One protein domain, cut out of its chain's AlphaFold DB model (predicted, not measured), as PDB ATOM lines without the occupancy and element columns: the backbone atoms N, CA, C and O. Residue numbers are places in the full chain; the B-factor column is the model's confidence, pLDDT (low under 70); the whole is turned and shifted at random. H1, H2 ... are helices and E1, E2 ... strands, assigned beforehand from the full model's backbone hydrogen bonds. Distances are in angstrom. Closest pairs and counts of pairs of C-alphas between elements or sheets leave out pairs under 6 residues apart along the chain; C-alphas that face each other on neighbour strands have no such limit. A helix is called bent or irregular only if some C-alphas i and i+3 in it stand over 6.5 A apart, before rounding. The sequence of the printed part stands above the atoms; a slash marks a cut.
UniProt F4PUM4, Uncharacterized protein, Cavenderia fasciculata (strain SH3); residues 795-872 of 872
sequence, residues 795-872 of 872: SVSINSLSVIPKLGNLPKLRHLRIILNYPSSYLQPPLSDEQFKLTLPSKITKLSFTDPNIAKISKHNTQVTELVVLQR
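AT A GLANCE: This is residues 795 to 872 of the 872 residues of an uncharacterized protein of Cavenderia fasciculata (strain SH3) (UniProt F4PUM4). A small wall of four parallel strands has helix H3 over one face, while H1 only grazes the sheet and H2 lies farther out, against H3. A loop sticks out at residues 822 to 827, and the other face is bare. The printed 78 residues run E1 H1 E2 H2 E3 H3 E4, with sheet order E1 E2 E3 E4; the class is mixed, with under half of the residues in named elements. The whole is compact, radius of gyration of the C-alphas 12.1 A, and only just elongated, spanning 37 by 25 by 21 A.

IN THESE COORDINATES: The strands are E1, residues 795 to 798 from C-alpha (218.451, 212.005, 282.737), E2, 815 to 818, E3, 846 to 849, and E4, 866 to 869, ending at C-alpha (225.052, 221.978, 292.879). H1, 801 to 809, and H3, 852 to 860, each measure 15.5 A; H2 is 833 to 836. H1 is irregular: C-alphas 802 and 805 are 7.1 A apart.

HOW THE PARTS SIT: N 798 and O 817 of E1 and E2 are 2.8 A apart, N 818 and O 848 of E2 and E3 2.8 A, and N 847 and O 866 of E3 and E4 2.9 A, within hydrogen-bond range. E1 H1 E2, E2 H2 E3 and E3 H3 E4 are strand-helix-strand units, parallel neighbours joined through a helix, with right-handed crossovers. H3 is over E3, height 9.1 A, along the strands at 15 degrees on the local plane. H2 touches H3, closest C-alphas Phe 836 and Ile 857, 4.8 A; H1 and H3 are apart. O i to N i+4 pairs within range number 1 of 5 in H1 and 0 of 5 in H3, against 4 of 6 and 6 of 6 for i+3; H2 is too short for an i+4 pair.

THE WHOLE: C-alphas 811 and 825 are the two farthest apart, 37.5 A. The printed part has no cut; the link E2 to H2 is long, 14 residues. pLDDT is under 70 at residues 824 to 826 and 872.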
ATOM      1  N   SER A 795     218.542 210.885 281.811       98.19
ATOM      2  CA  SER A 795     218.451 212.005 282.737       98.19
ATOM      3  C   SER A 795     217.239 212.899 282.497       98.19
ATOM      4  O   SER A 795     216.924 213.217 281.351       98.19
ATOM      5  N   VAL A 796     216.597 213.338 283.581       97.38
ATOM      6  CA  VAL A 796     215.408 214.200 283.528       97.38
ATOM      7  C   VAL A 796     215.422 215.240 284.649       97.38
ATOM      8  O   VAL A 796     216.012 214.982 285.708       97.38
ATOM      9  N   SER A 797     214.787 216.397 284.440       96.06
ATOM     10  CA  SER A 797     214.448 217.306 285.542       96.06
ATOM     11  C   SER A 797     213.055 217.044 286.116       96.06
ATOM     12  O   SER A 797     212.139 216.658 285.396       96.06
ATOM     13  N   ILE A 798     212.891 217.278 287.418       94.81
ATOM     14  CA  ILE A 798     211.590 217.328 288.090       94.81
ATOM     15  C   ILE A 798     211.423 218.650 288.827       94.81
ATOM     16  O   ILE A 798     212.378 219.193 289.392       94.81
ATOM     17  N   ASN A 799     210.178 219.118 288.860       91.81
ATOM     18  CA  ASN A 799     209.819 220.424 289.417       91.81
ATOM     19  C   ASN A 799     209.008 220.290 290.716       91.81
ATOM     20  O   ASN A 799     208.704 221.283 291.370       91.81
ATOM     21  N   SER A 800     208.684 219.050 291.099       92.69
ATOM     22  CA  SER A 800     208.036 218.681 292.357       92.69
ATOM     23  C   SER A 800     208.568 217.338 292.854       92.69
ATOM     24  O   SER A 800     208.755 216.405 292.072       92.69
ATOM     25  N   LEU A 801     208.757 217.214 294.168       93.81
ATOM     26  CA  LEU A 801     209.159 215.959 294.808       93.81
ATOM     27  C   LEU A 801     208.055 214.889 294.778       93.81
ATOM     28  O   LEU A 801     208.363 213.701 294.848       93.81
ATOM     29  N   SER A 802     206.788 215.280 294.593       92.31
ATOM     30  CA  SER A 802     205.656 214.343 294.458       92.31
ATOM     31  C   SER A 802     205.765 213.418 293.239       92.31
ATOM     32  O   SER A 802     205.044 212.430 293.143       92.31
ATOM     33  N   VAL A 803     206.676 213.722 292.312       93.00
ATOM     34  CA  VAL A 803     206.926 212.956 291.086       93.00
ATOM     35  C   VAL A 803     207.821 211.748 291.318       93.00
ATOM     36  O   VAL A 803     207.787 210.805 290.533       93.00
ATOM     37  N   ILE A 804     208.614 211.746 292.393       95.00
ATOM     38  CA  ILE A 804     209.616 210.705 292.656       95.00
ATOM     39  C   ILE A 804     209.043 209.276 292.562       95.00
ATOM     40  O   ILE A 804     209.663 208.459 291.876       95.00
ATOM     41  N   PRO A 805     207.856 208.963 293.123       93.69
ATOM     42  CA  PRO A 805     207.258 207.632 292.995       93.69
ATOM     43  C   PRO A 805     207.006 207.191 291.543       93.69
ATOM     44  O   PRO A 805     207.074 206.004 291.232       93.69
ATOM     45  N   LYS A 806     206.769 208.138 290.628       93.31
ATOM     46  CA  LYS A 806     206.469 207.878 289.210       93.31
ATOM     47  C   LYS A 806     207.720 207.681 288.347       93.31
ATOM     48  O   LYS A 806     207.616 207.227 287.207       93.31
ATOM     49  N   LEU A 807     208.911 207.969 288.877       94.12
ATOM     50  CA  LEU A 807     210.181 207.833 288.148       94.12
ATOM     51  C   LEU A 807     210.508 206.380 287.765       94.12
ATOM     52  O   LEU A 807     211.310 206.158 286.859       94.12
ATOM     53  N   GLY A 808     209.868 205.392 288.403       91.38
ATOM     54  CA  GLY A 808     210.006 203.973 288.051       91.38
ATOM     55  C   GLY A 808     209.611 203.645 286.604       91.38
ATOM     56  O   GLY A 808     210.077 202.648 286.057       91.38
ATOM     57  N   ASN A 809     208.827 204.511 285.954       90.69
ATOM     58  CA  ASN A 809     208.426 204.362 284.553       90.69
ATOM     59  C   ASN A 809     209.550 204.666 283.543       90.69
ATOM     60  O   ASN A 809     209.364 204.440 282.348       90.69
ATOM     61  N   LEU A 810     210.707 205.166 283.993       96.31
ATOM     62  CA  LEU A 810     211.847 205.526 283.147       96.31
ATOM     63  C   LEU A 810     212.983 204.496 283.322       96.31
ATOM     64  O   LEU A 810     213.852 204.660 284.183       96.31
ATOM     65  N   PRO A 811     213.025 203.413 282.520       95.56
ATOM     66  CA  PRO A 811     213.851 202.236 282.811       95.56
ATOM     67  C   PRO A 811     215.366 202.480 282.750       95.56
ATOM     68  O   PRO A 811     216.128 201.688 283.319       95.56
ATOM     69  N   LYS A 812     215.807 203.540 282.059       97.62
ATOM     70  CA  LYS A 812     217.220 203.926 281.891       97.62
ATOM     71  C   LYS A 812     217.640 205.112 282.764       97.62
ATOM     72  O   LYS A 812     218.806 205.512 282.705       97.62
ATOM     73  N   LEU A 813     216.730 205.664 283.569       98.19
ATOM     74  CA  LEU A 813     216.996 206.859 284.355       98.19
ATOM     75  C   LEU A 813     218.107 206.602 285.379       98.19
ATOM     76  O   LEU A 813     217.981 205.745 286.253       98.19
ATOM     77  N   ARG A 814     219.187 207.381 285.272       98.19
ATOM     78  CA  ARG A 814     220.343 207.322 286.178       98.19
ATOM     79  C   ARG A 814     220.719 208.664 286.800       98.19
ATOM     80  O   ARG A 814     221.432 208.688 287.797       98.19
ATOM     81  N   HIS A 815     220.240 209.775 286.242       98.38
ATOM     82  CA  HIS A 815     220.522 211.122 286.741       98.38
ATOM     83  C   HIS A 815     219.239 211.942 286.873       98.38
ATOM     84  O   HIS A 815     218.584 212.235 285.876       98.38
ATOM     85  N   LEU A 816     218.922 212.368 288.093       97.94
ATOM     86  CA  LEU A 816     217.773 213.221 288.384       97.94
ATOM     87  C   LEU A 816     218.226 214.653 288.703       97.94
ATOM     88  O   LEU A 816     219.079 214.868 289.565       97.94
ATOM     89  N   ARG A 817     217.655 215.638 288.004       97.38
ATOM     90  CA  ARG A 817     217.852 217.068 288.273       97.38
ATOM     91  C   ARG A 817     216.609 217.625 288.981       97.38
ATOM     92  O   ARG A 817     215.516 217.540 288.446       97.38
ATOM     93  N   ILE A 818     216.741 218.190 290.173       95.62
ATOM     94  CA  ILE A 818     215.611 218.706 290.956       95.62
ATOM     95  C   ILE A 818     215.656 220.234 290.927       95.62
ATOM     96  O   ILE A 818     216.597 220.843 291.440       95.62
ATOM     97  N   ILE A 819     214.648 220.845 290.302       92.44
ATOM     98  CA  ILE A 819     214.559 222.292 290.081       92.44
ATOM     99  C   ILE A 819     213.250 222.784 290.684       92.44
ATOM    100  O   ILE A 819     212.205 222.801 290.041       92.44
ATOM    101  N   LEU A 820     213.300 223.182 291.953       90.69
ATOM    102  CA  LEU A 820     212.128 223.715 292.637       90.69
ATOM    103  C   LEU A 820     211.992 225.205 292.298       90.69
ATOM    104  O   LEU A 820     212.903 226.007 292.526       90.69
ATOM    105  N   ASN A 821     210.867 225.565 291.686       81.75
ATOM    106  CA  ASN A 821     210.577 226.935 291.279       81.75
ATOM    107  C   ASN A 821     209.835 227.649 292.410       81.75
ATOM    108  O   ASN A 821     208.610 227.612 292.492       81.75
ATOM    109  N   TYR A 822     210.598 228.296 293.285       77.81
ATOM    110  CA  TYR A 822     210.053 229.216 294.273       77.81
ATOM    111  C   TYR A 822     210.080 230.639 293.699       77.81
ATOM    112  O   TYR A 822     211.099 231.034 293.123       77.81
ATOM    113  N   PRO A 823     208.995 231.425 293.824       72.88
ATOM    114  CA  PRO A 823     209.034 232.842 293.485       72.88
ATOM    115  C   PRO A 823     210.163 233.511 294.280       72.88
ATOM    116  O   PRO A 823     210.258 233.338 295.493       72.88
ATOM    117  N   SER A 824     211.031 234.242 293.577       64.19
ATOM    118  CA  SER A 824     212.360 234.720 294.001       64.19
ATOM    119  C   SER A 824     212.395 235.654 295.224       64.19
ATOM    120  O   SER A 824     213.445 236.203 295.539       64.19
ATOM    121  N   SER A 825     211.272 235.859 295.910       60.72
ATOM    122  CA  SER A 825     211.108 236.814 297.010       60.72
ATOM    123  C   SER A 825     210.818 236.185 298.374       60.72
ATOM    124  O   SER A 825     210.762 236.918 299.357       60.72
ATOM    125  N   TYR A 826     210.626 234.868 298.472       60.91
ATOM    126  CA  TYR A 826     210.275 234.225 299.740       60.91
ATOM    127  C   TYR A 826     211.300 233.159 300.122       60.91
ATOM    128  O   TYR A 826     211.684 232.336 299.291       60.91
ATOM    129  N   LEU A 827     211.741 233.201 301.387       71.94
ATOM    130  CA  LEU A 827     212.542 232.152 302.019       71.94
ATOM    131  C   LEU A 827     211.921 230.800 301.663       71.94
ATOM    132  O   LEU A 827     210.737 230.580 301.925       71.94
ATOM    133  N   GLN A 828     212.702 229.931 301.018       74.31
ATOM    134  CA  GLN A 828     212.220 228.606 300.648       74.31
ATOM    135  C   GLN A 828     211.775 227.896 301.931       74.31
ATOM    136  O   GLN A 828     212.566 227.832 302.880       74.31
ATOM    137  N   PRO A 829     210.524 227.408 302.010       80.25
ATOM    138  CA  PRO A 829     210.108 226.633 303.162       80.25
ATOM    139  C   PRO A 829     211.041 225.419 303.273       80.25
ATOM    140  O   PRO A 829     211.309 224.774 302.253       80.25
ATOM    141  N   PRO A 830     211.575 225.119 304.470       86.12
ATOM    142  CA  PRO A 830     212.427 223.957 304.644       86.12
ATOM    143  C   PRO A 830     211.656 222.704 304.223       86.12
ATOM    144  O   PRO A 830     210.480 222.548 304.557       86.12
ATOM    145  N   LEU A 831     212.322 221.820 303.478       90.81
ATOM    146  CA  LEU A 831     211.773 220.508 303.143       90.81
ATOM    147  C   LEU A 831     211.408 219.760 304.433       90.81
ATOM    148  O   LEU A 831     212.155 219.814 305.414       90.81
ATOM    149  N   SER A 832     210.263 219.077 304.434       93.62
ATOM    150  CA  SER A 832     209.823 218.292 305.588       93.62
ATOM    151  C   SER A 832     210.686 217.038 305.775       93.62
ATOM    152  O   SER A 832     211.274 216.516 304.823       93.62
ATOM    153  N   ASP A 833     210.723 216.498 306.995       93.25
ATOM    154  CA  ASP A 833     211.443 215.248 307.286       93.25
ATOM    155  C   ASP A 833     210.956 214.067 306.433       93.25
ATOM    156  O   ASP A 833     211.736 213.179 306.087       93.25
ATOM    157  N   GLU A 834     209.679 214.063 306.050       94.88
ATOM    158  CA  GLU A 834     209.112 213.070 305.133       94.88
ATOM    159  C   GLU A 834     209.669 213.215 303.713       94.88
ATOM    160  O   GLU A 834     209.997 212.217 303.072       94.88
ATOM    161  N   GLN A 835     209.858 214.449 303.238       94.44
ATOM    162  CA  GLN A 835     210.448 214.719 301.925       94.44
ATOM    163  C   GLN A 835     211.923 214.300 301.856       94.44
ATOM    164  O   GLN A 835     212.380 213.850 300.805       94.44
ATOM    165  N   PHE A 836     212.669 214.380 302.964       93.69
ATOM    166  CA  PHE A 836     214.041 213.863 303.015       93.69
ATOM    167  C   PHE A 836     214.115 212.336 302.948       93.69
ATOM    168  O   PHE A 836     215.097 211.801 302.432       93.69
ATOM    169  N   LYS A 837     213.079 211.639 303.425       94.81
ATOM    170  CA  LYS A 837     212.992 210.171 303.446       94.81
ATOM    171  C   LYS A 837     212.478 209.563 302.136       94.81
ATOM    172  O   LYS A 837     212.269 208.354 302.081       94.81
ATOM    173  N   LEU A 838     212.268 210.362 301.087       96.06
ATOM    174  CA  LEU A 838     211.809 209.861 299.791       96.06
ATOM    175  C   LEU A 838     212.811 208.866 299.194       96.06
ATOM    176  O   LEU A 838     213.976 209.196 298.969       96.06
ATOM    177  N   THR A 839     212.336 207.660 298.890       96.75
ATOM    178  CA  THR A 839     213.125 206.621 298.222       96.75
ATOM    179  C   THR A 839     213.162 206.881 296.717       96.75
ATOM    180  O   THR A 839     212.137 206.865 296.036       96.75
ATOM    181  N   LEU A 840     214.356 207.109 296.183       97.19
ATOM    182  CA  LEU A 840     214.622 207.226 294.755       97.19
ATOM    183  C   LEU A 840     214.702 205.832 294.114       97.19
ATOM    184  O   LEU A 840     215.175 204.889 294.753       97.19
ATOM    185  N   PRO A 841     214.329 205.681 292.830       96.75
ATOM    186  CA  PRO A 841     214.614 204.464 292.080       96.75
ATOM    187  C   PRO A 841     216.084 204.035 292.193       96.75
ATOM    188  O   PRO A 841     216.999 204.860 292.127       96.75
ATOM    189  N   SER A 842     216.320 202.726 292.312       96.69
ATOM    190  CA  SER A 842     217.643 202.146 292.601       96.69
ATOM    191  C   SER A 842     218.717 202.436 291.546       96.69
ATOM    192  O   SER A 842     219.905 202.348 291.839       96.69
ATOM    193  N   LYS A 843     218.322 202.803 290.320       97.50
ATOM    194  CA  LYS A 843     219.244 203.136 289.222       97.50
ATOM    195  C   LYS A 843     219.743 204.586 289.244       97.50
ATOM    196  O   LYS A 843     220.684 204.905 288.515       97.50
ATOM    197  N   ILE A 844     219.135 205.469 290.041       98.25
ATOM    198  CA  ILE A 844     219.527 206.882 290.111       98.25
ATOM    199  C   ILE A 844     220.820 207.003 290.913       98.25
ATOM    200  O   ILE A 844     220.818 206.865 292.128       98.25
ATOM    201  N   THR A 845     221.919 207.290 290.225       98.31
ATOM    202  CA  THR A 845     223.267 207.387 290.809       98.31
ATOM    203  C   THR A 845     223.758 208.824 290.943       98.31
ATOM    204  O   THR A 845     224.702 209.081 291.686       98.31
ATOM    205  N   LYS A 846     223.105 209.776 290.267       98.38
ATOM    206  CA  LYS A 846     223.469 211.195 290.271       98.38
ATOM    207  C   LYS A 846     222.274 212.080 290.604       98.38
ATOM    208  O   LYS A 846     221.213 211.936 289.988       98.38
ATOM    209  N   LEU A 847     222.474 213.045 291.501       97.94
ATOM    210  CA  LEU A 847     221.532 214.126 291.789       97.94
ATOM    211  C   LEU A 847     222.133 215.484 291.426       97.94
ATOM    212  O   LEU A 847     223.259 215.803 291.801       97.94
ATOM    213  N   SER A 848     221.360 216.310 290.722       97.81
ATOM    214  CA  SER A 848     221.668 217.732 290.531       97.81
ATOM    215  C   SER A 848     220.560 218.596 291.105       97.81
ATOM    216  O   SER A 848     219.395 218.251 290.945       97.81
ATOM    217  N   PHE A 849     220.894 219.707 291.749       95.94
ATOM    218  CA  PHE A 849     219.903 220.540 292.429       95.94
ATOM    219  C   PHE A 849     220.339 221.998 292.527       95.94
ATOM    220  O   PHE A 849     221.529 222.303 292.560       95.94
ATOM    221  N   THR A 850     219.354 222.893 292.582       90.00
ATOM    222  CA  THR A 850     219.565 224.335 292.798       90.00
ATOM    223  C   THR A 850     219.472 224.724 294.274       90.00
ATOM    224  O   THR A 850     220.107 225.684 294.683       90.00
ATOM    225  N   ASP A 851     218.696 223.985 295.078       90.88
ATOM    226  CA  ASP A 851     218.620 224.161 296.537       90.88
ATOM    227  C   ASP A 851     219.537 223.139 297.234       90.88
ATOM    228  O   ASP A 851     219.281 221.932 297.138       90.88
ATOM    229  N   PRO A 852     220.586 223.581 297.954       92.06
ATOM    230  CA  PRO A 852     221.484 222.698 298.693       92.06
ATOM    231  C   PRO A 852     220.793 221.762 299.693       92.06
ATOM    232  O   PRO A 852     221.333 220.696 299.989       92.06
ATOM    233  N   ASN A 853     219.598 222.094 300.202       92.25
ATOM    234  CA  ASN A 853     218.871 221.212 301.118       92.25
ATOM    235  C   ASN A 853     218.470 219.886 300.468       92.25
ATOM    236  O   ASN A 853     218.408 218.869 301.160       92.25
ATOM    237  N   ILE A 854     218.278 219.861 299.147       94.75
ATOM    238  CA  ILE A 854     217.952 218.647 298.388       94.75
ATOM    239  C   ILE A 854     219.065 217.596 298.509       94.75
ATOM    240  O   ILE A 854     218.780 216.398 298.479       94.75
ATOM    241  N   ALA A 855     220.317 218.009 298.747       95.75
ATOM    242  CA  ALA A 855     221.428 217.091 298.992       95.75
ATOM    243  C   ALA A 855     221.126 216.090 300.121       95.75
ATOM    244  O   ALA A 855     221.605 214.960 300.082       95.75
ATOM    245  N   LYS A 856     220.296 216.464 301.108       96.00
ATOM    246  CA  LYS A 856     219.920 215.597 302.236       96.00
ATOM    247  C   LYS A 856     219.139 214.349 301.807       96.00
ATOM    248  O   LYS A 856     219.257 213.340 302.495       96.00
ATOM    249  N   ILE A 857     218.442 214.365 300.664       96.25
ATOM    250  CA  ILE A 857     217.752 213.180 300.110       96.25
ATOM    251  C   ILE A 857     218.747 212.034 299.856       96.25
ATOM    252  O   ILE A 857     218.414 210.863 300.037       96.25
ATOM    253  N   SER A 858     220.001 212.350 299.506       96.75
ATOM    254  CA  SER A 858     221.043 211.335 299.285       96.75
ATOM    255  C   SER A 858     221.384 210.521 300.539       96.75
ATOM    256  O   SER A 858     221.793 209.371 300.420       96.75
ATOM    257  N   LYS A 859     221.134 211.051 301.748       96.69
ATOM    258  CA  LYS A 859     221.377 210.320 303.005       96.69
ATOM    259  C   LYS A 859     220.513 209.066 303.136       96.69
ATOM    260  O   LYS A 859     220.940 208.098 303.753       96.69
ATOM    261  N   HIS A 860     219.315 209.090 302.554       96.06
ATOM    262  CA  HIS A 860     218.383 207.961 302.539       96.06
ATOM    263  C   HIS A 860     218.472 207.131 301.248       96.06
ATOM    264  O   HIS A 860     217.763 206.141 301.106       96.06
ATOM    265  N   ASN A 861     219.350 207.518 300.318       97.56
ATOM    266  CA  ASN A 861     219.483 206.920 298.993       97.56
ATOM    267  C   ASN A 861     220.959 206.661 298.684       97.56
ATOM    268  O   ASN A 861     221.587 207.386 297.911       97.56
ATOM    269  N   THR A 862     221.511 205.615 299.300       97.25
ATOM    270  CA  THR A 862     222.938 205.257 299.223       97.25
ATOM    271  C   THR A 862     223.419 204.912 297.813       97.25
ATOM    272  O   THR A 862     224.620 204.931 297.558       97.25
ATOM    273  N   GLN A 863     222.505 204.637 296.878       97.81
ATOM    274  CA  GLN A 863     222.818 204.468 295.461       97.81
ATOM    275  C   GLN A 863     223.300 205.766 294.786       97.81
ATOM    276  O   GLN A 863     223.940 205.707 293.734       97.81
ATOM    277  N   VAL A 864     223.006 206.939 295.363       98.19
ATOM    278  CA  VAL A 864     223.442 208.236 294.834       98.19
ATOM    279  C   VAL A 864     224.901 208.472 295.212       98.19
ATOM    280  O   VAL A 864     225.229 208.710 296.370       98.19
ATOM    281  N   THR A 865     225.775 208.440 294.212       97.75
ATOM    282  CA  THR A 865     227.231 208.575 294.367       97.75
ATOM    283  C   THR A 865     227.756 209.938 293.921       97.75
ATOM    284  O   THR A 865     228.853 210.323 294.316       97.75
ATOM    285  N   GLU A 866     226.982 210.698 293.139       98.00
ATOM    286  CA  GLU A 866     227.372 212.023 292.649       98.00
ATOM    287  C   GLU A 866     226.309 213.082 292.988       98.00
ATOM    288  O   GLU A 866     225.133 212.941 292.641       98.00
ATOM    289  N   LEU A 867     226.740 214.175 293.629       97.50
ATOM    290  CA  LEU A 867     225.926 215.356 293.923       97.50
ATOM    291  C   LEU A 867     226.486 216.561 293.166       97.50
ATOM    292  O   LEU A 867     227.680 216.839 293.237       97.50
ATOM    293  N   VAL A 868     225.623 217.293 292.462       96.88
ATOM    294  CA  VAL A 868     226.010 218.484 291.693       96.88
ATOM    295  C   VAL A 868     225.117 219.659 292.073       96.88
ATOM    296  O   VAL A 868     223.919 219.653 291.792       96.88
ATOM    297  N   VAL A 869     225.717 220.689 292.666       94.19
ATOM    298  CA  VAL A 869     225.052 221.978 292.879       94.19
ATOM    299  C   VAL A 869     225.047 222.742 291.559       94.19
ATOM    300  O   VAL A 869     226.089 222.908 290.928       94.19
ATOM    301  N   LEU A 870     223.872 223.190 291.128       90.06
ATOM    302  CA  LEU A 870     223.721 224.042 289.954       90.06
ATOM    303  C   LEU A 870     223.906 225.501 290.385       90.06
ATOM    304  O   LEU A 870     223.137 225.996 291.208       90.06
ATOM    305  N   GLN A 871     224.938 226.163 289.858       79.75
ATOM    306  CA  GLN A 871     225.146 227.600 290.056       79.75
ATOM    307  C   GLN A 871     224.126 228.367 289.205       79.75
ATOM    308  O   GLN A 871     224.016 228.096 288.009       79.75
ATOM    309  N   ARG A 872     223.366 229.262 289.846       65.12
ATOM    310  CA  ARG A 872     222.419 230.188 289.209       65.12
ATOM    311  C   ARG A 872     222.971 231.601 289.222       65.12
ATOM    312  O   ARG A 872     223.620 231.944 290.238       65.12
TER     313      ARG A 872